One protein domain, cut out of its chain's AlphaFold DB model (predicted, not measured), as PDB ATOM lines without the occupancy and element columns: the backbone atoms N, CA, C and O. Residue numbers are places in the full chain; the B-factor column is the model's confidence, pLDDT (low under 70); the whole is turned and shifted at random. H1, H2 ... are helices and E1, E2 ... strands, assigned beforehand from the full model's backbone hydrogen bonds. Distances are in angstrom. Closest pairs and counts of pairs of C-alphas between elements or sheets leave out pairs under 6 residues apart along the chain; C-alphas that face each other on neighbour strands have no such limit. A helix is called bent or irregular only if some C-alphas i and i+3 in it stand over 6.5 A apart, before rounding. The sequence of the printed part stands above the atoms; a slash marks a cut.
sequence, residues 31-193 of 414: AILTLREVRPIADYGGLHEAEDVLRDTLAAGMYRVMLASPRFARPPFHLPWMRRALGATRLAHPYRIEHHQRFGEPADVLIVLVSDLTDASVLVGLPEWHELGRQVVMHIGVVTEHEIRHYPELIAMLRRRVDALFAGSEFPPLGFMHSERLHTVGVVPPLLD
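Overview. This is residues 31 to 193 of the 414 residues of an uncharacterized protein of Pseudonocardia eucalypti (UniProt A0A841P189). A strongly twisted sheet of seven strands runs through this domain, with the long helix H1 covering one face and the short helices H5 and H8 over the other. H4 sits at the sheet's level with H6 and H7 packed on it, H7 grazing the sheet and H6 off it, while H2 and H3 also lie off the sheet, beyond the end where E2 stops and E3 starts. The printed part has 163 residues, with eight named helices and seven named strands in the order E1 H1 E2 H2 H3 E3 E4 H4 H5 E5 H6 H7 E6 H8 E7. The sheet, mixed, runs E3 E2 E1 E4 E5 E6 E7; the class is mixed, helices and strands. The whole is compact, with a radius of gyration of the C-alphas of 15.1 A, and spans 39 by 37 by 33 A.

Arrangement. Start at edge strand E3, residues 95 to 99, antiparallel to E2, residues 61 to 67; N 96 and O 66 are within hydrogen-bond range at 2.9 A. Then follow parallel neighbours, again by pairs within that range: E1, residues 31 to 34, beside E2 (N 63 and O 32, 2.8 A); E4, residues 107 to 114, beside E1 (N 33 and O 111, 2.9 A); E5, residues 133 to 140, beside E4 (N 112 and O 137, 2.9 A); E6, residues 164 to 167, beside E5 (N 166 and O 138, 2.8 A); and edge strand E7, residues 184 to 187, beside E6 (N 167 and O 186, 3.0 A). H1, residues 42 to 57, runs along the strands, at 13 degrees to E1 on the local plane and a height of 9.1 A over the sheet; the closest C-alphas of H1 and E1 are those of Arg 55 and Ile 32, 7.3 A apart. On the opposite face H5, residues 129 to 132, is over E1 at a height of 6.4 A, and H8, residues 174 to 177, over E7 at 8.3 A. H4, residues 117 to 124, stands at the sheet's level, at 3.5 A. H7, residues 152 to 161, only grazes the sheet with residues 158 to 161 and touches H4, closest at the C-alphas of Leu 154 and Ser 121, 6.3 A. H6, residues 145 to 150, only just touches H4, with 3 pairs of C-alphas within 8 A, the closest Glu 147 and Leu 117 at 6.4 A. H2, residues 70 to 73, and H3, residues 80 to 88, are not on the sheet. Every O i to N i+4 pair is within range in H3 and H6, 10 of 12 in H1, 5 of 6 in H7 and 1 of 4 in H4, where 4 of 5 O i to N i+3 pairs are; H2, H5 and H8 are too short for such a pair.

Along the chain. Find C-alpha 31 at (-4.011, 20.217, 23.802), where E1 begins. H1 runs 24.5 A from C-alpha 42 at (5.675, 39.552, 13.323), and is irregular, with C-alphas 43 and 46 at 7.5 A. E2 is 19.8 A long, E4 19.2 A and E5 18.0 A. E7 ends at C-alpha 187, (17.024, 24.150, 27.862).

Size, cuts and confidence. The C-alphas of Thr 57 and Pro 76 are the two farthest apart, at 40.9 A. The printed part has no cut, and no link is long. Mean pLDDT of the printed part is 87.4; look for values under 70 at residues 86 to 92 and 100 to 104, among them.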
ATOM      1  N   ALA A  31      -3.465  18.938  24.234       95.38
ATOM      2  CA  ALA A  31      -4.011  20.217  23.802       95.38
ATOM      3  C   ALA A  31      -2.943  21.315  23.814       95.38
ATOM      4  O   ALA A  31      -2.014  21.288  24.614       95.38
ATOM      5  N   ILE A  32      -3.103  22.315  22.950       96.50
ATOM      6  CA  ILE A  32      -2.241  23.494  22.849       96.50
ATOM      7  C   ILE A  32      -3.044  24.724  23.274       96.50
ATOM      8  O   ILE A  32      -4.130  24.980  22.749       96.50
ATOM      9  N   LEU A  33      -2.513  25.514  24.206       96.38
ATOM     10  CA  LEU A  33      -3.047  26.837  24.533       96.38
ATOM     11  C   LEU A  33      -2.337  27.892  23.682       96.38
ATOM     12  O   LEU A  33      -1.216  28.288  23.994       96.38
ATOM     13  N   THR A  34      -3.000  28.364  22.629       95.06
ATOM     14  CA  THR A  34      -2.402  29.315  21.684       95.06
ATOM     15  C   THR A  34      -2.674  30.771  22.072       95.06
ATOM     16  O   THR A  34      -3.801  31.153  22.419       95.06
ATOM     17  N   LEU A  35      -1.635  31.607  21.979       93.50
ATOM     18  CA  LEU A  35      -1.694  33.052  22.244       93.50
ATOM     19  C   LEU A  35      -1.796  33.913  20.969       93.50
ATOM     20  O   LEU A  35      -1.822  35.145  21.068       93.50
ATOM     21  N   ARG A  36      -1.903  33.284  19.786       90.25
ATOM     22  CA  ARG A  36      -1.908  33.926  18.452       90.25
ATOM     23  C   ARG A  36      -2.782  35.180  18.361       90.25
ATOM     24  O   ARG A  36      -2.373  36.199  17.809       90.25
ATOM     25  N   GLU A  37      -3.978  35.125  18.941       88.12
ATOM     26  CA  GLU A  37      -5.022  36.150  18.785       88.12
ATOM     27  C   GLU A  37      -4.805  37.395  19.651       88.12
ATOM     28  O   GLU A  37      -5.342  38.470  19.378       88.12
ATOM     29  N   VAL A  38      -4.017  37.271  20.719       86.25
ATOM     30  CA  VAL A  38      -3.738  38.371  21.654       86.25
ATOM     31  C   VAL A  38      -2.328  38.929  21.491       86.25
ATOM     32  O   VAL A  38      -2.023  39.985  22.057       86.25
ATOM     33  N   ARG A  39      -1.476  38.244  20.714       79.81
ATOM     34  CA  ARG A  39      -0.062  38.574  20.497       79.81
ATOM     35  C   ARG A  39       0.379  38.384  19.033       79.81
ATOM     36  O   ARG A  39       1.301  37.621  18.769       79.81
ATOM     37  N   PRO A  40      -0.207  39.123  18.070       73.19
ATOM     38  CA  PRO A  40       0.153  39.024  16.653       73.19
ATOM     39  C   PRO A  40       1.452  39.793  16.343       73.19
ATOM     40  O   PRO A  40       1.445  40.793  15.627       73.19
ATOM     41  N   ILE A  41       2.571  39.374  16.933       76.88
ATOM     42  CA  ILE A  41       3.886  39.982  16.699       76.88
ATOM     43  C   ILE A  41       4.544  39.280  15.508       76.88
ATOM     44  O   ILE A  41       4.559  38.058  15.429       76.88
ATOM     45  N   ALA A  42       5.086  40.057  14.568       67.75
ATOM     46  CA  ALA A  42       5.675  39.552  13.323       67.75
ATOM     47  C   ALA A  42       6.757  38.483  13.537       67.75
ATOM     48  O   ALA A  42       6.817  37.497  12.799       67.75
ATOM     49  N   ASP A  43       7.571  38.671  14.575       74.25
ATOM     50  CA  ASP A  43       8.664  37.777  14.951       74.25
ATOM     51  C   ASP A  43       8.172  36.415  15.477       74.25
ATOM     52  O   ASP A  43       8.966  35.491  15.619       74.25
ATOM     53  N   TYR A  44       6.867  36.251  15.731       80.88
ATOM     54  CA  TYR A  44       6.295  35.011  16.269       80.88
ATOM     55  C   TYR A  44       5.900  34.007  15.180       80.88
ATOM     56  O   TYR A  44       5.391  32.933  15.489       80.88
ATOM     57  N   GLY A  45       6.140  34.318  13.900       85.50
ATOM     58  CA  GLY A  45       5.768  33.442  12.786       85.50
ATOM     59  C   GLY A  45       6.271  32.002  12.938       85.50
ATOM     60  O   GLY A  45       5.488  31.075  12.767       85.50
ATOM     61  N   GLY A  46       7.531  31.813  13.348       90.44
ATOM     62  CA  GLY A  46       8.088  30.473  13.582       90.44
ATOM     63  C   GLY A  46       7.439  29.725  14.755       90.44
ATOM     64  O   GLY A  46       7.280  28.512  14.694       90.44
ATOM     65  N   LEU A  47       6.994  30.442  15.793       93.00
ATOM     66  CA  LEU A  47       6.272  29.853  16.927       93.00
ATOM     67  C   LEU A  47       4.899  29.323  16.491       93.00
ATOM     68  O   LEU A  47       4.489  28.242  16.905       93.00
ATOM     69  N   HIS A  48       4.196  30.075  15.640       93.50
ATOM     70  CA  HIS A  48       2.900  29.659  15.106       93.50
ATOM     71  C   HIS A  48       3.039  28.442  14.179       93.50
ATOM     72  O   HIS A  48       2.243  27.515  14.281       93.50
ATOM     73  N   GLU A  49       4.076  28.402  13.336       94.75
ATOM     74  CA  GLU A  49       4.402  27.211  12.533       94.75
ATOM     75  C   GLU A  49       4.643  25.987  13.426       94.75
ATOM     76  O   GLU A  49       4.075  24.924  13.186       94.75
ATOM     77  N   ALA A  50       5.423  26.141  14.501       96.38
ATOM     78  CA  ALA A  50       5.678  25.055  15.444       96.38
ATOM     79  C   ALA A  50       4.392  24.548  16.118       96.38
ATOM     80  O   ALA A  50       4.185  23.341  16.215       96.38
ATOM     81  N   GLU A  51       3.505  25.448  16.554       96.06
ATOM     82  CA  GLU A  51       2.195  25.072  17.094       96.06
ATOM     83  C   GLU A  51       1.344  24.293  16.072       96.06
ATOM     84  O   GLU A  51       0.676  23.334  16.455       96.06
ATOM     85  N   ASP A  52       1.355  24.684  14.790       96.38
ATOM     86  CA  ASP A  52       0.611  23.981  13.736       96.38
ATOM     87  C   ASP A  52       1.165  22.575  13.489       96.38
ATOM     88  O   ASP A  52       0.390  21.620  13.450       96.38
ATOM     89  N   VAL A  53       2.492  22.418  13.424       97.69
ATOM     90  CA  VAL A  53       3.109  21.091  13.302       97.69
ATOM     91  C   VAL A  53       2.759  20.215  14.500       97.69
ATOM     92  O   VAL A  53       2.325  19.086  14.302       97.69
ATOM     93  N   LEU A  54       2.895  20.722  15.732       97.50
ATOM     94  CA  LEU A  54       2.563  19.946  16.930       97.50
ATOM     95  C   LEU A  54       1.088  19.558  16.966       97.50
ATOM     96  O   LEU A  54       0.774  18.426  17.328       97.50
ATOM     97  N   ARG A  55       0.186  20.462  16.568       95.62
ATOM     98  CA  ARG A  55      -1.240  20.150  16.456       95.62
ATOM     99  C   ARG A  55      -1.458  18.957  15.535       95.62
ATOM    100  O   ARG A  55      -2.176  18.033  15.906       95.62
ATOM    101  N   ASP A  56      -0.828  18.973  14.370       95.31
ATOM    102  CA  ASP A  56      -1.051  17.959  13.350       95.31
ATOM    103  C   ASP A  56      -0.372  16.625  13.729       95.31
ATOM    104  O   ASP A  56      -1.006  15.574  13.654       95.31
ATOM    105  N   THR A  57       0.869  16.640  14.236       95.81
ATOM    106  CA  THR A  57       1.611  15.418  14.612       95.81
ATOM    107  C   THR A  57       1.114  14.756  15.893       95.81
ATOM    108  O   THR A  57       1.272  13.549  16.051       95.81
ATOM    109  N   LEU A  58       0.546  15.530  16.821       95.25
ATOM    110  CA  LEU A  58       0.016  15.022  18.094       95.25
ATOM    111  C   LEU A  58      -1.502  14.812  18.053       95.25
ATOM    112  O   LEU A  58      -2.085  14.443  19.070       95.25
ATOM    113  N   ALA A  59      -2.150  15.108  16.918       92.56
ATOM    114  CA  ALA A  59      -3.604  15.230  16.813       92.56
ATOM    115  C   ALA A  59      -4.198  16.110  17.938       92.56
ATOM    116  O   ALA A  59      -5.264  15.824  18.492       92.56
ATOM    117  N   ALA A  60      -3.473  17.169  18.318       92.75
ATOM    118  CA  ALA A  60      -3.766  17.926  19.523       92.75
ATOM    119  C   ALA A  60      -4.988  18.833  19.363       92.75
ATOM    120  O   ALA A  60      -5.279  19.394  18.304       92.75
ATOM    121  N   GLY A  61      -5.670  19.050  20.481       92.31
ATOM    122  CA  GLY A  61      -6.619  20.136  20.624       92.31
ATOM    123  C   GLY A  61      -5.993  21.505  20.616       92.31
ATOM    124  O   GLY A  61      -4.801  21.667  20.847       92.31
ATOM    125  N   MET A  62      -6.831  22.516  20.405       92.44
ATOM    126  CA  MET A  62      -6.397  23.900  20.482       92.44
ATOM    127  C   MET A  62      -7.400  24.745  21.264       92.44
ATOM    128  O   MET A  62      -8.586  24.824  20.925       92.44
ATOM    129  N   TYR A  63      -6.895  25.402  22.301       93.62
ATOM    130  CA  TYR A  63      -7.586  26.418  23.079       93.62
ATOM    131  C   TYR A  63      -7.071  27.788  22.659       93.62
ATOM    132  O   TYR A  63      -5.870  28.049  22.726       93.62
ATOM    133  N   ARG A  64      -7.970  28.674  22.228       93.00
ATOM    134  CA  ARG A  64      -7.598  30.014  21.759       93.00
ATOM    135  C   ARG A  64      -7.778  31.022  22.876       93.00
ATOM    136  O   ARG A  64      -8.854  31.120  23.465       93.00
ATOM    137  N   VAL A  65      -6.739  31.801  23.153       92.94
ATOM    138  CA  VAL A  65      -6.838  32.914  24.097       92.94
ATOM    139  C   VAL A  65      -7.317  34.156  23.364       92.94
ATOM    140  O   VAL A  65      -6.622  34.677  22.501       92.94
ATOM    141  N   MET A  66      -8.484  34.664  23.746       91.19
ATOM    142  CA  MET A  66      -9.103  35.854  23.162       91.19
ATOM    143  C   MET A  66      -9.133  37.003  24.162       91.19
ATOM    144  O   MET A  66      -9.175  36.794  25.375       91.19
ATOM    145  N   LEU A  67      -9.221  38.243  23.671       87.81
ATOM    146  CA  LEU A  67      -9.633  39.355  24.527       87.81
ATOM    147  C   LEU A  67     -11.064  39.116  25.032       87.81
ATOM    148  O   LEU A  67     -11.987  38.860  24.256       87.81
ATOM    149  N   ALA A  68     -11.264  39.257  26.340       85.56
ATOM    150  CA  ALA A  68     -12.573  39.091  26.964       85.56
ATOM    151  C   ALA A  68     -13.566  40.191  26.548       85.56
ATOM    152  O   ALA A  68     -14.776  39.996  26.586       85.56
ATOM    153  N   SER A  69     -13.064  41.368  26.158       83.56
ATOM    154  CA  SER A  69     -13.884  42.489  25.703       83.56
ATOM    155  C   SER A  69     -13.074  43.455  24.826       83.56
ATOM    156  O   SER A  69     -11.916  43.736  25.157       83.56
ATOM    157  N   PRO A  70     -13.683  44.070  23.789       82.50
ATOM    158  CA  PRO A  70     -13.035  45.096  22.965       82.50
ATOM    159  C   PRO A  70     -12.484  46.292  23.753       82.50
ATOM    160  O   PRO A  70     -11.567  46.969  23.289       82.50
ATOM    161  N   ARG A  71     -12.996  46.563  24.965       80.31
ATOM    162  CA  ARG A  71     -12.482  47.645  25.825       80.31
ATOM    163  C   ARG A  71     -11.003  47.462  26.180       80.31
ATOM    164  O   ARG A  71     -10.293  48.452  26.316       80.31
ATOM    165  N   PHE A  72     -10.532  46.215  26.277       78.38
ATOM    166  CA  PHE A  72      -9.144  45.886  26.624       78.38
ATOM    167  C   PHE A  72      -8.153  46.086  25.463       78.38
ATOM    168  O   PHE A  72      -6.937  46.074  25.669       78.38
ATOM    169  N   ALA A  73      -8.664  46.327  24.251       76.19
ATOM    170  CA  ALA A  73      -7.869  46.746  23.100       76.19
ATOM    171  C   ALA A  73      -7.674  48.274  23.024       76.19
ATOM    172  O   ALA A  73      -6.914  48.747  22.186       76.19
ATOM    173  N   ARG A  74      -8.350  49.067  23.873       76.56
ATOM    174  CA  ARG A  74      -8.349  50.540  23.800       76.56
ATOM    175  C   ARG A  74      -7.543  51.181  24.937       76.56
ATOM    176  O   ARG A  74      -7.356  50.558  25.982       76.56
ATOM    177  N   PRO A  75      -7.042  52.421  24.785       69.38
ATOM    178  CA  PRO A  75      -6.489  53.181  25.903       69.38
ATOM    179  C   PRO A  75      -7.514  53.382  27.040       69.38
ATOM    180  O   PRO A  75      -8.701  53.547  26.755       69.38
ATOM    181  N   PRO A  76      -7.082  53.364  28.315       74.44
ATOM    182  CA  PRO A  76      -5.722  53.069  28.763       74.44
ATOM    183  C   PRO A  76      -5.465  51.554  28.944       74.44
ATOM    184  O   PRO A  76      -4.357  51.154  29.272       74.44
ATOM    185  N   PHE A  77      -6.462  50.692  28.704       68.00
ATOM    186  CA  PHE A  77      -6.450  49.240  28.971       68.00
ATOM    187  C   PHE A  77      -5.480  48.412  28.130       68.00
ATOM    188  O   PHE A  77      -5.107  47.314  28.539       68.00
ATOM    189  N   HIS A  78      -5.035  48.929  26.987       67.06
ATOM    190  CA  HIS A  78      -3.967  48.304  26.208       67.06
ATOM    191  C   HIS A  78      -2.557  48.608  26.751       67.06
ATOM    192  O   HIS A  78      -1.607  47.934  26.356       67.06
ATOM    193  N   LEU A  79      -2.401  49.599  27.646       73.94
ATOM    194  CA  LEU A  79      -1.089  50.002  28.155       73.94
ATOM    195  C   LEU A  79      -0.492  48.885  29.034       73.94
ATOM    196  O   LEU A  79      -1.191  48.382  29.920       73.94
ATOM    197  N   PRO A  80       0.797  48.521  28.859       68.38
ATOM    198  CA  PRO A  80       1.416  47.392  29.564       68.38
ATOM    199  C   PRO A  80       1.293  47.457  31.093       68.38
ATOM    200  O   PRO A  80       0.947  46.463  31.732       68.38
ATOM    201  N   TRP A  81       1.506  48.639  31.684       71.88
ATOM    202  CA  TRP A  81       1.391  48.837  33.134       71.88
ATOM    203  C   TRP A  81      -0.042  48.615  33.638       71.88
ATOM    204  O   TRP A  81      -0.237  48.063  34.721       71.88
ATOM    205  N   MET A  82      -1.051  48.988  32.843       71.94
ATOM    206  CA  MET A  82      -2.450  48.858  33.241       71.94
ATOM    207  C   MET A  82      -2.963  47.428  33.049       71.94
ATOM    208  O   MET A  82      -3.701  46.934  33.896       71.94
ATOM    209  N   ARG A  83      -2.504  46.713  32.009       68.38
ATOM    210  CA  ARG A  83      -2.738  45.262  31.877       68.38
ATOM    211  C   ARG A  83      -2.158  44.488  33.054       68.38
ATOM    212  O   ARG A  83      -2.833  43.615  33.590       68.38
ATOM    213  N   ARG A  84      -0.947  44.849  33.491       68.06
ATOM    214  CA  ARG A  84      -0.309  44.251  34.668       68.06
ATOM    215  C   ARG A  84      -1.129  44.485  35.939       68.06
ATOM    216  O   ARG A  84      -1.415  43.532  36.654       68.06
ATOM    217  N   ALA A  85      -1.568  45.722  36.179       70.94
ATOM    218  CA  ALA A  85      -2.408  46.055  37.330       70.94
ATOM    219  C   ALA A  85      -3.749  45.290  37.326       70.94
ATOM    220  O   ALA A  85      -4.192  44.793  38.360       70.94
ATOM    221  N   LEU A  86      -4.380  45.135  36.158       68.12
ATOM    222  CA  LEU A  86      -5.624  44.374  36.027       68.12
ATOM    223  C   LEU A  86      -5.416  42.872  36.254       68.12
ATOM    224  O   LEU A  86      -6.169  42.271  37.014       68.12
ATOM    225  N   GLY A  87      -4.363  42.286  35.677       60.41
ATOM    226  CA  GLY A  87      -4.012  40.880  35.898       60.41
ATOM    227  C   GLY A  87      -3.710  40.560  37.367       60.41
ATOM    228  O   GLY A  87      -4.096  39.503  37.857       60.41
ATOM    229  N   ALA A  88      -3.102  41.498  38.100       62.91
ATOM    230  CA  ALA A  88      -2.792  41.329  39.520       62.91
ATOM    231  C   ALA A  88      -4.033  41.367  40.432       62.91
ATOM    232  O   ALA A  88      -4.049  40.738  41.489       62.91
ATOM    233  N   THR A  89      -5.088  42.090  40.045       59.06
ATOM    234  CA  THR A  89      -6.229  42.358  40.939       59.06
ATOM    235  C   THR A  89      -7.276  41.247  40.982       59.06
ATOM    236  O   THR A  89      -8.178  41.338  41.805       59.06
ATOM    237  N   ARG A  90      -7.198  40.202  40.138       58.91
ATOM    238  CA  ARG A  90      -8.221  39.131  39.980       58.91
ATOM    239  C   ARG A  90      -9.658  39.618  39.689       58.91
ATOM    240  O   ARG A  90     -10.545  38.799  39.500       58.91
ATOM    241  N   LEU A  91      -9.900  40.929  39.642       59.69
ATOM    242  CA  LEU A  91     -11.215  41.555  39.463       59.69
ATOM    243  C   LEU A  91     -11.531  41.848  37.989       59.69
ATOM    244  O   LEU A  91     -12.676  42.123  37.636       59.69
ATOM    245  N   ALA A  92     -10.523  41.792  37.119       67.31
ATOM    246  CA  ALA A  92     -10.684  41.925  35.684       67.31
ATOM    247  C   ALA A  92      -9.818  40.888  34.972       67.31
ATOM    248  O   ALA A  92      -8.594  40.958  35.021       67.31
ATOM    249  N   HIS A  93     -10.467  39.961  34.271       77.00
ATOM    250  CA  HIS A  93      -9.811  39.028  33.362       77.00
ATOM    251  C   HIS A  93      -9.842  39.633  31.955       77.00
ATOM    252  O   HIS A  93     -10.895  39.629  31.312       77.00
ATOM    253  N   PRO A  94      -8.741  40.245  31.478       82.75
ATOM    254  CA  PRO A  94      -8.707  40.841  30.145       82.75
ATOM    255  C   PRO A  94      -8.773  39.791  29.034       82.75
ATOM    256  O   PRO A  94      -9.053  40.141  27.886       82.75
ATOM    257  N   TYR A  95      -8.547  38.524  29.382       89.56
ATOM    258  CA  TYR A  95      -8.502  37.396  28.470       89.56
ATOM    259  C   TYR A  95      -9.535  36.337  28.852       89.56
ATOM    260  O   TYR A  95      -9.908  36.206  30.018       89.56
ATOM    261  N   ARG A  96      -9.986  35.584  27.854       90.38
ATOM    262  CA  ARG A  96     -10.856  34.416  28.004       90.38
ATOM    263  C   ARG A  96     -10.389  33.309  27.072       90.38
ATOM    264  O   ARG A  96      -9.690  33.581  26.098       90.38
ATOM    265  N   ILE A  97     -10.814  32.089  27.360       91.06
ATOM    266  CA  ILE A  97     -10.496  30.911  26.557       91.06
ATOM    267  C   ILE A  97     -11.698  30.609  25.661       91.06
ATOM    268  O   ILE A  97     -12.831  30.562  26.135       91.06
ATOM    269  N   GLU A  98     -11.457  30.458  24.363       87.62
ATOM    270  CA  GLU A  98     -12.418  29.901  23.415       87.62
ATOM    271  C   GLU A  98     -12.003  28.478  23.039       87.62
ATOM    272  O   GLU A  98     -10.840  28.201  22.732       87.62
ATOM    273  N   HIS A  99     -12.976  27.570  23.084       74.81
ATOM    274  CA  HIS A  99     -12.769  26.147  22.862       74.81
ATOM    275  C   HIS A  99     -13.097  25.772  21.416       74.81
ATOM    276  O   HIS A  99     -14.170  26.109  20.917       74.81
ATOM    277  N   HIS A 100     -12.204  25.014  20.775       61.25
ATOM    278  CA  HIS A 100     -12.503  24.311  19.522       61.25
ATOM    279  C   HIS A 100     -12.601  22.781  19.683       61.25
ATOM    280  O   HIS A 100     -12.914  22.101  18.710       61.25
ATOM    281  N   GLN A 101     -12.407  22.233  20.890       53.94
ATOM    282  CA  GLN A 101     -12.593  20.804  21.179       53.94
ATOM    283  C   GLN A 101     -13.753  20.519  22.147       53.94
ATOM    284  O   GLN A 101     -14.208  21.403  22.871       53.94
ATOM    285  N   ARG A 102     -14.262  19.276  22.072       45.94
ATOM    286  CA  ARG A 102     -15.459  18.763  22.763       45.94
ATOM    287  C   ARG A 102     -15.412  19.054  24.268       45.94
ATOM    288  O   ARG A 102     -14.414  18.787  24.922       45.94
ATOM    289  N   PHE A 103     -16.534  19.539  24.805       44.69
ATOM    290  CA  PHE A 103     -16.810  19.553  26.244       44.69
ATOM    291  C   PHE A 103     -16.515  18.176  26.860       44.69
ATOM    292  O   PHE A 103     -16.976  17.171  26.315       44.69
ATOM    293  N   GLY A 104     -15.822  18.131  28.002       61.69
ATOM    294  CA  GLY A 104     -15.765  16.907  28.802       61.69
ATOM    295  C   GLY A 104     -14.726  16.892  29.912       61.69
ATOM    296  O   GLY A 104     -15.105  16.828  31.071       61.69
ATOM    297  N   GLU A 105     -13.439  16.955  29.579       76.44
ATOM    298  CA  GLU A 105     -12.347  16.675  30.524       76.44
ATOM    299  C   GLU A 105     -11.075  17.460  30.143       76.44
ATOM    300  O   GLU A 105     -10.879  17.755  28.959       76.44
ATOM    301  N   PRO A 106     -10.198  17.797  31.109       87.94
ATOM    302  CA  PRO A 106      -8.849  18.285  30.830       87.94
ATOM    303  C   PRO A 106      -8.067  17.312  29.944       87.94
ATOM    304  O   PRO A 106      -8.194  16.097  30.096       87.94
ATOM    305  N   ALA A 107      -7.208  17.843  29.073       93.38
ATOM    306  CA  ALA A 107      -6.251  17.023  28.337       93.38
ATOM    307  C   ALA A 107      -5.266  16.353  29.310       93.38
ATOM    308  O   ALA A 107      -5.004  16.863  30.402       93.38
ATOM    309  N   ASP A 108      -4.666  15.234  28.926       95.62
ATOM    310  CA  ASP A 108      -3.587  14.646  29.721       95.62
ATOM    311  C   ASP A 108      -2.364  15.573  29.721       95.62
ATOM    312  O   ASP A 108      -1.757  15.796  30.770       95.62
ATOM    313  N   VAL A 109      -2.073  16.198  28.575       97.50
ATOM    314  CA  VAL A 109      -0.984  17.168  28.411       97.50
ATOM    315  C   VAL A 109      -1.491  18.471  27.795       97.50
ATOM    316  O   VAL A 109      -2.074  18.482  26.712       97.50
ATOM    317  N   LEU A 110      -1.206  19.591  28.458       97.75
ATOM    318  CA  LEU A 110      -1.367  20.938  27.918       97.75
ATOM    319  C   LEU A 110      -0.003  21.515  27.539       97.75
ATOM    320  O   LEU A 110       0.869  21.677  28.392       97.75
ATOM    321  N   ILE A 111       0.148  21.884  26.273       98.31
ATOM    322  CA  ILE A 111       1.328  22.554  25.734       98.31
ATOM    323  C   ILE A 111       1.065  24.059  25.679       98.31
ATOM    324  O   ILE A 111       0.030  24.511  25.183       98.31
ATOM    325  N   VAL A 112       2.028  24.842  26.154       98.19
ATOM    326  CA  VAL A 112       2.018  26.304  26.053       98.19
ATOM    327  C   VAL A 112       3.338  26.768  25.450       98.19
ATOM    328  O   VAL A 112       4.393  26.620  26.065       98.19
ATOM    329  N   LEU A 113       3.284  27.339  24.249       97.50
ATOM    330  CA  LEU A 113       4.453  27.889  23.567       97.50
ATOM    331  C   LEU A 113       4.377  29.414  23.615       97.50
ATOM    332  O   LEU A 113       3.348  29.999  23.283       97.50
ATOM    333  N   VAL A 114       5.450  30.068  24.049       95.50
ATOM    334  CA  VAL A 114       5.515  31.533  24.123       95.50
ATOM    335  C   VAL A 114       6.879  32.036  23.682       95.50
ATOM    336  O   VAL A 114       7.894  31.365  23.869       95.50
ATOM    337  N   SER A 115       6.937  33.241  23.119       92.19
ATOM    338  CA  SER A 115       8.216  33.767  22.623       92.19
ATOM    339  C   SER A 115       9.143  34.241  23.745       92.19
ATOM    340  O   SER A 115      10.353  34.059  23.652       92.19
ATOM    341  N   ASP A 116       8.598  34.884  24.779       91.75
ATOM    342  CA  ASP A 116       9.356  35.472  25.889       91.75
ATOM    343  C   ASP A 116       8.495  35.603  27.166       91.75
ATOM    344  O   ASP A 116       7.311  35.244  27.196       91.75
ATOM    345  N   LEU A 117       9.067  36.129  28.256       92.06
ATOM    346  CA  LEU A 117       8.319  36.338  29.507       92.06
ATOM    347  C   LEU A 117       7.279  37.466  29.414       92.06
ATOM    348  O   LEU A 117       6.287  37.461  30.153       92.06
ATOM    349  N   THR A 118       7.457  38.422  28.500       88.88
ATOM    350  CA  THR A 118       6.426  39.428  28.228       88.88
ATOM    351  C   THR A 118       5.195  38.755  27.629       88.88
ATOM    352  O   THR A 118       4.066  39.136  27.939       88.88
ATOM    353  N   ASP A 119       5.382  37.748  26.785       90.00
ATOM    354  CA  ASP A 119       4.349  36.912  26.179       90.00
ATOM    355  C   ASP A 119       3.618  36.047  27.203       90.00
ATOM    356  O   ASP A 119       2.405  36.191  27.387       90.00
ATOM    357  N   ALA A 120       4.377  35.297  28.002       93.25
ATOM    358  CA  ALA A 120       3.862  34.510  29.121       93.25
ATOM    359  C   ALA A 120       3.024  35.326  30.124       93.25
ATOM    360  O   ALA A 120       2.151  34.778  30.797       93.25
ATOM    361  N   SER A 121       3.240  36.645  30.232       90.69
ATOM    362  CA  SER A 121       2.471  37.502  31.146       90.69
ATOM    363  C   SER A 121       0.959  37.525  30.866       90.69
ATOM    364  O   SER A 121       0.180  37.820  31.774       90.69
ATOM    365  N   VAL A 122       0.523  37.153  29.654       90.00
ATOM    366  CA  VAL A 122      -0.900  36.970  29.311       90.00
ATOM    367  C   VAL A 122      -1.567  35.966  30.257       90.00
ATOM    368  O   VAL A 122      -2.686  36.199  30.718       90.00
ATOM    369  N   LEU A 123      -0.846  34.904  30.628       92.31
ATOM    370  CA  LEU A 123      -1.327  33.817  31.481       92.31
ATOM    371  C   LEU A 123      -1.667  34.268  32.910       92.31
ATOM    372  O   LEU A 123      -2.464  33.619  33.581       92.31
ATOM    373  N   VAL A 124      -1.108  35.391  33.377       89.12
ATOM    374  CA  VAL A 124      -1.456  35.972  34.688       89.12
ATOM    375  C   VAL A 124      -2.903  36.469  34.695       89.12
ATOM    376  O   VAL A 124      -3.601  36.346  35.698       89.12
ATOM    377  N   GLY A 125      -3.364  37.020  33.568       85.94
ATOM    378  CA  GLY A 125      -4.722  37.543  33.412       85.94
ATOM    379  C   GLY A 125      -5.748  36.504  32.957       85.94
ATOM    380  O   GLY A 125      -6.925  36.850  32.838       85.94
ATOM    381  N   LEU A 126      -5.315  35.271  32.689       89.31
ATOM    382  CA  LEU A 126      -6.154  34.178  32.217       89.31
ATOM    383  C   LEU A 126      -6.506  33.266  33.410       89.31
ATOM    384  O   LEU A 126      -5.610  32.657  33.993       89.31
ATOM    385  N   PRO A 127      -7.768  33.203  33.854       86.69
ATOM    386  CA  PRO A 127      -8.143  32.327  34.961       86.69
ATOM    387  C   PRO A 127      -8.054  30.857  34.532       86.69
ATOM    388  O   PRO A 127      -8.313  30.540  33.376       86.69
ATOM    389  N   GLU A 128      -7.656  29.991  35.470       89.94
ATOM    390  CA  GLU A 128      -7.785  28.520  35.394       89.94
ATOM    391  C   GLU A 128      -7.159  27.824  34.167       89.94
ATOM    392  O   GLU A 128      -7.285  26.620  34.019       89.94
ATOM    393  N   TRP A 129      -6.371  28.516  33.337       94.31
ATOM    394  CA  TRP A 129      -5.797  27.947  32.105       94.31
ATOM    395  C   TRP A 129      -4.997  26.654  32.319       94.31
ATOM    396  O   TRP A 129      -5.019  25.768  31.476       94.31
ATOM    397  N   HIS A 130      -4.303  26.544  33.451       95.31
ATOM    398  CA  HIS A 130      -3.523  25.363  33.821       95.31
ATOM    399  C   HIS A 130      -4.379  24.130  34.138       95.31
ATOM    400  O   HIS A 130      -3.854  23.029  34.122       95.31
ATOM    401  N   GLU A 131      -5.677  24.295  34.405       94.31
ATOM    402  CA  GLU A 131      -6.611  23.192  34.673       94.31
ATOM    403  C   GLU A 131      -7.116  22.552  33.375       94.31
ATOM    404  O   GLU A 131      -7.761  21.511  33.407       94.31
ATOM    405  N   LEU A 132      -6.791  23.146  32.218       93.94
ATOM    406  CA  LEU A 132      -7.089  22.576  30.904       93.94
ATOM    407  C   LEU A 132      -6.246  21.337  30.580       93.94
ATOM    408  O   LEU A 132      -6.566  20.634  29.621       93.94
ATOM    409  N   GLY A 133      -5.182  21.084  31.346       94.88
ATOM    410  CA  GLY A 133      -4.372  19.876  31.248       94.88
ATOM    411  C   GLY A 133      -3.996  19.322  32.614       94.88
ATOM    412  O   GLY A 133      -3.797  20.073  33.567       94.88
ATOM    413  N   ARG A 134      -3.865  17.999  32.714       95.88
ATOM    414  CA  ARG A 134      -3.381  17.328  33.930       95.88
ATOM    415  C   ARG A 134      -1.900  17.618  34.161       95.88
ATOM    416  O   ARG A 134      -1.510  17.927  35.287       95.88
ATOM    417  N   GLN A 135      -1.114  17.576  33.087       97.62
ATOM    418  CA  GLN A 135       0.283  17.990  33.048       97.62
ATOM    419  C   GLN A 135       0.452  19.191  32.112       97.62
ATOM    420  O   GLN A 135      -0.040  19.190  30.987       97.62
ATOM    421  N   VAL A 136       1.166  20.218  32.564       98.44
ATOM    422  CA  VAL A 136       1.424  21.449  31.811       98.44
ATOM    423  C   VAL A 136       2.893  21.514  31.415       98.44
ATOM    424  O   VAL A 136       3.777  21.626  32.271       98.44
ATOM    425  N   VAL A 137       3.141  21.507  30.107       98.56
ATOM    426  CA  VAL A 137       4.462  21.674  29.499       98.56
ATOM    427  C   VAL A 137       4.540  23.047  28.849       98.56
ATOM    428  O   VAL A 137       3.698  23.407  28.026       98.56
ATOM    429  N   MET A 138       5.560  23.821  29.204       98.38
ATOM    430  CA  MET A 138       5.758  25.167  28.681       98.38
ATOM    431  C   MET A 138       7.122  25.315  28.018       98.38
ATOM    432  O   MET A 138       8.139  24.949  28.601       98.38
ATOM    433  N   HIS A 139       7.148  25.927  26.835       98.19
ATOM    434  CA  HIS A 139       8.380  26.388  26.198       98.19
ATOM    435  C   HIS A 139       8.383  27.911  26.089       98.19
ATOM    436  O   HIS A 139       7.387  28.508  25.679       98.19
ATOM    437  N   ILE A 140       9.501  28.531  26.471       96.50
ATOM    438  CA  ILE A 140       9.737  29.969  26.337       96.50
ATOM    439  C   ILE A 140      10.920  30.185  25.393       96.50
ATOM    440  O   ILE A 140      12.048  29.829  25.730       96.50
ATOM    441  N   GLY A 141      10.680  30.807  24.238       93.31
ATOM    442  CA  GLY A 141      11.688  31.022  23.196       93.31
ATOM    443  C   GLY A 141      12.963  31.696  23.705       93.31
ATOM    444  O   GLY A 141      14.059  31.175  23.516       93.31
ATOM    445  N   VAL A 142      12.826  32.829  24.389       90.31
ATOM    446  CA  VAL A 142      13.943  33.560  24.993       90.31
ATOM    447  C   VAL A 142      13.588  33.938  26.422       90.31
ATOM    448  O   VAL A 142      12.542  34.531  26.684       90.31
ATOM    449  N   VAL A 143      14.488  33.635  27.355       89.88
ATOM    450  CA  VAL A 143      14.390  34.097  28.739       89.88
ATOM    451  C   VAL A 143      15.610  34.935  29.055       89.88
ATOM    452  O   VAL A 143      16.734  34.593  28.712       89.88
ATOM    453  N   THR A 144      15.411  36.063  29.728       87.75
ATOM    454  CA  THR A 144      16.518  36.947  30.081       87.75
ATOM    455  C   THR A 144      16.548  37.236  31.575       87.75
ATOM    456  O   THR A 144      15.514  37.303  32.240       87.75
ATOM    457  N   GLU A 145      17.744  37.465  32.127       86.88
ATOM    458  CA  GLU A 145      17.885  37.818  33.546       86.88
ATOM    459  C   GLU A 145      17.109  39.095  33.897       86.88
ATOM    460  O   GLU A 145      16.496  39.201  34.962       86.88
ATOM    461  N   HIS A 146      17.097  40.056  32.972       85.81
ATOM    462  CA  HIS A 146      16.320  41.280  33.115       85.81
ATOM    463  C   HIS A 146      14.826  40.984  33.292       85.81
ATOM    464  O   HIS A 146      14.205  41.523  34.207       85.81
ATOM    465  N   GLU A 147      14.257  40.111  32.460       87.31
ATOM    466  CA  GLU A 147      12.837  39.769  32.524       87.31
ATOM    467  C   GLU A 147      12.483  38.976  33.780       87.31
ATOM    468  O   GLU A 147      11.486  39.293  34.424       87.31
ATOM    469  N   ILE A 148      13.310  38.014  34.198       90.00
ATOM    470  CA  ILE A 148      13.082  37.281  35.455       90.00
ATOM    471  C   ILE A 148      12.966  38.247  36.637       90.00
ATOM    472  O   ILE A 148      12.042  38.135  37.444       90.00
ATOM    473  N   ARG A 149      13.853  39.248  36.710       88.56
ATOM    474  CA  ARG A 149      13.797  40.292  37.746       88.56
ATOM    475  C   ARG A 149      12.574  41.202  37.592       88.56
ATOM    476  O   ARG A 149      12.061  41.707  38.587       88.56
ATOM    477  N   HIS A 150      12.108  41.430  36.364       88.31
ATOM    478  CA  HIS A 150      10.988  42.325  36.072       88.31
ATOM    479  C   HIS A 150       9.605  41.672  36.271       88.31
ATOM    480  O   HIS A 150       8.610  42.374  36.495       88.31
ATOM    481  N   TYR A 151       9.520  40.340  36.237       89.56
ATOM    482  CA  TYR A 151       8.268  39.580  36.317       89.56
ATOM    483  C   TYR A 151       8.223  38.560  37.480       89.56
ATOM    484  O   TYR A 151       7.866  37.403  37.261       89.56
ATOM    485  N   PRO A 152       8.494  38.952  38.744       90.50
ATOM    486  CA  PRO A 152       8.546  38.007  39.868       90.50
ATOM    487  C   PRO A 152       7.214  37.286  40.127       90.50
ATOM    488  O   PRO A 152       7.201  36.112  40.486       90.50
ATOM    489  N   GLU A 153       6.082  37.961  39.909       88.81
ATOM    490  CA  GLU A 153       4.743  37.374  40.060       88.81
ATOM    491  C   GLU A 153       4.466  36.288  39.017       88.81
ATOM    492  O   GLU A 153       3.910  35.240  39.352       88.81
ATOM    493  N   LEU A 154       4.890  36.518  37.770       92.62
ATOM    494  CA  LEU A 154       4.794  35.533  36.698       92.62
ATOM    495  C   LEU A 154       5.655  34.319  37.036       92.62
ATOM    496  O   LEU A 154       5.143  33.208  37.014       92.62
ATOM    497  N   ILE A 155       6.912  34.521  37.441       94.88
ATOM    498  CA  ILE A 155       7.786  33.423  37.872       94.88
ATOM    499  C   ILE A 155       7.125  32.625  39.004       94.88
ATOM    500  O   ILE A 155       7.008  31.406  38.913       94.88
ATOM    501  N   ALA A 156       6.598  33.288  40.038       93.25
ATOM    502  CA  ALA A 156       5.892  32.615  41.130       93.25
ATOM    503  C   ALA A 156       4.615  31.878  40.680       93.25
ATOM    504  O   ALA A 156       4.218  30.893  41.303       93.25
ATOM    505  N   MET A 157       3.932  32.351  39.635       94.62
ATOM    506  CA  MET A 157       2.806  31.644  39.025       94.62
ATOM    507  C   MET A 157       3.277  30.406  38.258       94.62
ATOM    508  O   MET A 157       2.730  29.333  38.494       94.62
ATOM    509  N   LEU A 158       4.291  30.529  37.395       96.44
ATOM    510  CA  LEU A 158       4.827  29.417  36.603       96.44
ATOM    511  C   LEU A 158       5.287  28.273  37.515       96.44
ATOM    512  O   LEU A 158       4.834  27.146  37.355       96.44
ATOM    513  N   ARG A 159       6.034  28.587  38.583       96.88
ATOM    514  CA  ARG A 159       6.442  27.616  39.616       96.88
ATOM    515  C   ARG A 159       5.283  26.891  40.302       96.88
ATOM    516  O   ARG A 159       5.513  25.868  40.927       96.88
ATOM    517  N   ARG A 160       4.062  27.424  40.277       96.25
ATOM    518  CA  ARG A 160       2.891  26.813  40.932       96.25
ATOM    519  C   ARG A 160       1.938  26.134  39.959       96.25
ATOM    520  O   ARG A 160       1.043  25.439  40.421       96.25
ATOM    521  N   ARG A 161       2.078  26.379  38.656       97.25
ATOM    522  CA  ARG A 161       1.085  25.984  37.644       97.25
ATOM    523  C   ARG A 161       1.654  25.179  36.481       97.25
ATOM    524  O   ARG A 161       0.873  24.591  35.750       97.25
ATOM    525  N   VAL A 162       2.971  25.162  36.309       98.12
ATOM    526  CA  VAL A 162       3.662  24.432  35.242       98.12
ATOM    527  C   VAL A 162       4.379  23.231  35.846       98.12
ATOM    528  O   VAL A 162       4.958  23.356  36.925       98.12
ATOM    529  N   ASP A 163       4.334  22.096  35.154       98.38
ATOM    530  CA  ASP A 163       4.963  20.842  35.579       98.38
ATOM    531  C   ASP A 163       6.351  20.678  34.932       98.38
ATOM    532  O   ASP A 163       7.324  20.310  35.597       98.38
ATOM    533  N   ALA A 164       6.474  21.063  33.654       98.38
ATOM    534  CA  ALA A 164       7.739  21.114  32.924       98.38
ATOM    535  C   ALA A 164       7.923  22.443  32.175       98.38
ATOM    536  O   ALA A 164       7.026  22.877  31.452       98.38
ATOM    537  N   LEU A 165       9.085  23.085  32.322       98.00
ATOM    538  CA  LEU A 165       9.413  24.337  31.639       98.00
ATOM    539  C   LEU A 165      10.761  24.257  30.930       98.00
ATOM    540  O   LEU A 165      11.792  23.993  31.546       98.00
ATOM    541  N   PHE A 166      10.759  24.588  29.645       97.69
ATOM    542  CA  PHE A 166      11.950  24.635  28.813       97.69
ATOM    543  C   PHE A 166      12.178  26.045  28.274       97.69
ATOM    544  O   PHE A 166      11.228  26.732  27.896       97.69
ATOM    545  N   ALA A 167      13.431  26.488  28.244       95.44
ATOM    546  CA  ALA A 167      13.813  27.734  27.590       95.44
ATOM    547  C   ALA A 167      14.636  27.481  26.329       95.44
ATOM    548  O   ALA A 167      15.466  26.573  26.301       95.44
ATOM    549  N   GLY A 168      14.429  28.312  25.309       93.69
ATOM    550  CA  GLY A 168      15.251  28.319  24.100       93.69
ATOM    551  C   GLY A 168      16.644  28.904  24.310       93.69
ATOM    552  O   GLY A 168      17.552  28.549  23.565       93.69
ATOM    553  N   SER A 169      16.841  29.740  25.332       88.12
ATOM    554  CA  SER A 169      18.144  30.304  25.696       88.12
ATOM    555  C   SER A 169      18.824  29.511  26.817       88.12
ATOM    556  O   SER A 169      18.168  28.980  27.715       88.12
ATOM    557  N   GLU A 170      20.156  29.432  26.772       87.06
ATOM    558  CA  GLU A 170      20.964  28.766  27.805       87.06
ATOM    559  C   GLU A 170      21.034  29.590  29.090       87.06
ATOM    560  O   GLU A 170      21.171  29.050  30.191       87.06
ATOM    561  N   PHE A 171      20.941  30.910  28.945       83.31
ATOM    562  CA  PHE A 171      21.009  31.867  30.022       83.31
ATOM    563  C   PHE A 171      19.718  32.674  30.127       83.31
ATOM    564  O   PHE A 171      19.077  32.997  29.127       83.31
ATOM    565  N   PRO A 172      19.354  33.064  31.361       86.00
ATOM    566  CA  PRO A 172      20.021  32.715  32.622       86.00
ATOM    567  C   PRO A 172      19.725  31.266  33.065       86.00
ATOM    568  O   PRO A 172      18.714  30.702  32.655       86.00
ATOM    569  N   PRO A 173      20.555  30.671  33.946       83.75
ATOM    570  CA  PRO A 173      20.305  29.328  34.460       83.75
ATOM    571  C   PRO A 173      18.968  29.280  35.207       83.75
ATOM    572  O   PRO A 173      18.768  29.999  36.186       83.75
ATOM    573  N   LEU A 174      18.059  28.411  34.764       87.38
ATOM    574  CA  LEU A 174      16.684  28.348  35.275       87.38
ATOM    575  C   LEU A 174      16.485  27.399  36.463       87.38
ATOM    576  O   LEU A 174      15.366  27.255  36.946       87.38
ATOM    577  N   GLY A 175      17.551  26.798  37.000       86.94
ATOM    578  CA  GLY A 175      17.450  25.845  38.116       86.94
ATOM    579  C   GLY A 175      16.760  26.407  39.370       86.94
ATOM    580  O   GLY A 175      16.104  25.671  40.102       86.94
ATOM    581  N   PHE A 176      16.806  27.725  39.597       89.50
ATOM    582  CA  PHE A 176      16.085  28.368  40.706       89.50
ATOM    583  C   PHE A 176      14.551  28.307  40.561       89.50
ATOM    584  O   PHE A 176      13.829  28.609  41.515       89.50
ATOM    585  N   MET A 177      14.038  27.959  39.377       92.12
ATOM    586  CA  MET A 177      12.605  27.844  39.136       92.12
ATOM    587  C   MET A 177      12.014  26.537  39.658       92.12
ATOM    588  O   MET A 177      10.803  26.491  39.853       92.12
ATOM    589  N   HIS A 178      12.817  25.515  39.966       94.50
ATOM    590  CA  HIS A 178      12.289  24.264  40.511       94.50
ATOM    591  C   HIS A 178      11.362  24.493  41.718       94.50
ATOM    592  O   HIS A 178      11.575  25.374  42.565       94.50
ATOM    593  N   SER A 179      10.287  23.719  41.780       95.69
ATOM    594  CA  SER A 179       9.320  23.714  42.877       95.69
ATOM    595  C   SER A 179       8.728  22.313  43.032       95.69
ATOM    596  O   SER A 179       9.078  21.404  42.287       95.69
ATOM    597  N   GLU A 180       7.813  22.146  43.987       94.62
ATOM    598  CA  GLU A 180       7.058  20.901  44.148       94.62
ATOM    599  C   GLU A 180       6.269  20.517  42.885       94.62
ATOM    600  O   GLU A 180       6.218  19.341  42.545       94.62
ATOM    601  N   ARG A 181       5.698  21.499  42.168       95.50
ATOM    602  CA  ARG A 181       4.991  21.251  40.902       95.50
ATOM    603  C   ARG A 181       5.931  21.295  39.697       95.50
ATOM    604  O   ARG A 181       5.928  20.382  38.886       95.50
ATOM    605  N   LEU A 182       6.753  22.340  39.591       97.44
ATOM    606  CA  LEU A 182       7.697  22.533  38.490       97.44
ATOM    607  C   LEU A 182       8.957  21.699  38.738       97.44
ATOM    608  O   LEU A 182       9.996  22.208  39.171       97.44
ATOM    609  N   HIS A 183       8.844  20.396  38.510       94.88
ATOM    610  CA  HIS A 183       9.919  19.444  38.772       94.88
ATOM    611  C   HIS A 183      10.880  19.296  37.588       94.88
ATOM    612  O   HIS A 183      12.033  18.930  37.801       94.88
ATOM    613  N   THR A 184      10.457  19.641  36.368       97.25
ATOM    614  CA  THR A 184      11.306  19.577  35.170       97.25
ATOM    615  C   THR A 184      11.605  20.983  34.663       97.25
ATOM    616  O   THR A 184      10.701  21.729  34.291       97.25
ATOM    617  N   VAL A 185      12.885  21.355  34.639       97.00
ATOM    618  CA  VAL A 185      13.349  22.619  34.061       97.00
ATOM    619  C   VAL A 185      14.549  22.335  33.174       97.00
ATOM    620  O   VAL A 185      15.487  21.667  33.607       97.00
ATOM    621  N   GLY A 186      14.534  22.836  31.943       94.88
ATOM    622  CA  GLY A 186      15.588  22.539  30.981       94.88
ATOM    623  C   GLY A 186      15.780  23.608  29.919       94.88
ATOM    624  O   GLY A 186      15.096  24.631  29.885       94.88
ATOM    625  N   VAL A 187      16.738  23.339  29.040       94.50
ATOM    626  CA  VAL A 187      17.024  24.150  27.862       94.50
ATOM    627  C   VAL A 187      16.742  23.283  26.644       94.50
ATOM    628  O   VAL A 187      17.338  22.220  26.498       94.50
ATOM    629  N   VAL A 188      15.822  23.730  25.798       95.94
ATOM    630  CA  VAL A 188      15.502  23.105  24.511       95.94
ATOM    631  C   VAL A 188      15.455  24.234  23.493       95.94
ATOM    632  O   VAL A 188      14.658  25.152  23.700       95.94
ATOM    633  N   PRO A 189      16.276  24.204  22.425       94.69
ATOM    634  CA  PRO A 189      16.339  25.292  21.455       94.69
ATOM    635  C   PRO A 189      14.975  25.673  20.860       94.69
ATOM    636  O   PRO A 189      14.014  24.905  20.979       94.69
ATOM    637  N   PRO A 190      14.871  26.839  20.193       92.94
ATOM    638  CA  PRO A 190      13.633  27.275  19.557       92.94
ATOM    639  C   PRO A 190      12.994  26.181  18.693       92.94
ATOM    640  O   PRO A 190      13.683  25.476  17.953       92.94
ATOM    641  N   LEU A 191      11.669  26.057  18.789       95.50
ATOM    642  CA  LEU A 191      10.904  25.151  17.943       95.50
ATOM    643  C   LEU A 191      10.756  25.780  16.558       95.50
ATOM    644  O   LEU A 191      10.263  26.901  16.432       95.50
ATOM    645  N   LEU A 192      11.197  25.056  15.535       95.38
ATOM    646  CA  LEU A 192      11.202  25.505  14.149       95.38
ATOM    647  C   LEU A 192      10.639  24.397  13.262       95.38
ATOM    648  O   LEU A 192      11.080  23.255  13.363       95.38
ATOM    649  N   ASP A 193       9.707  24.726  12.371       97.75
ATOM    650  CA  ASP A 193       9.355  23.827  11.271       97.75
ATOM    651  C   ASP A 193      10.428  23.931  10.182       97.75
ATOM    652  O   ASP A 193      10.528  24.941   9.480       97.75
TER     653      ASP A 193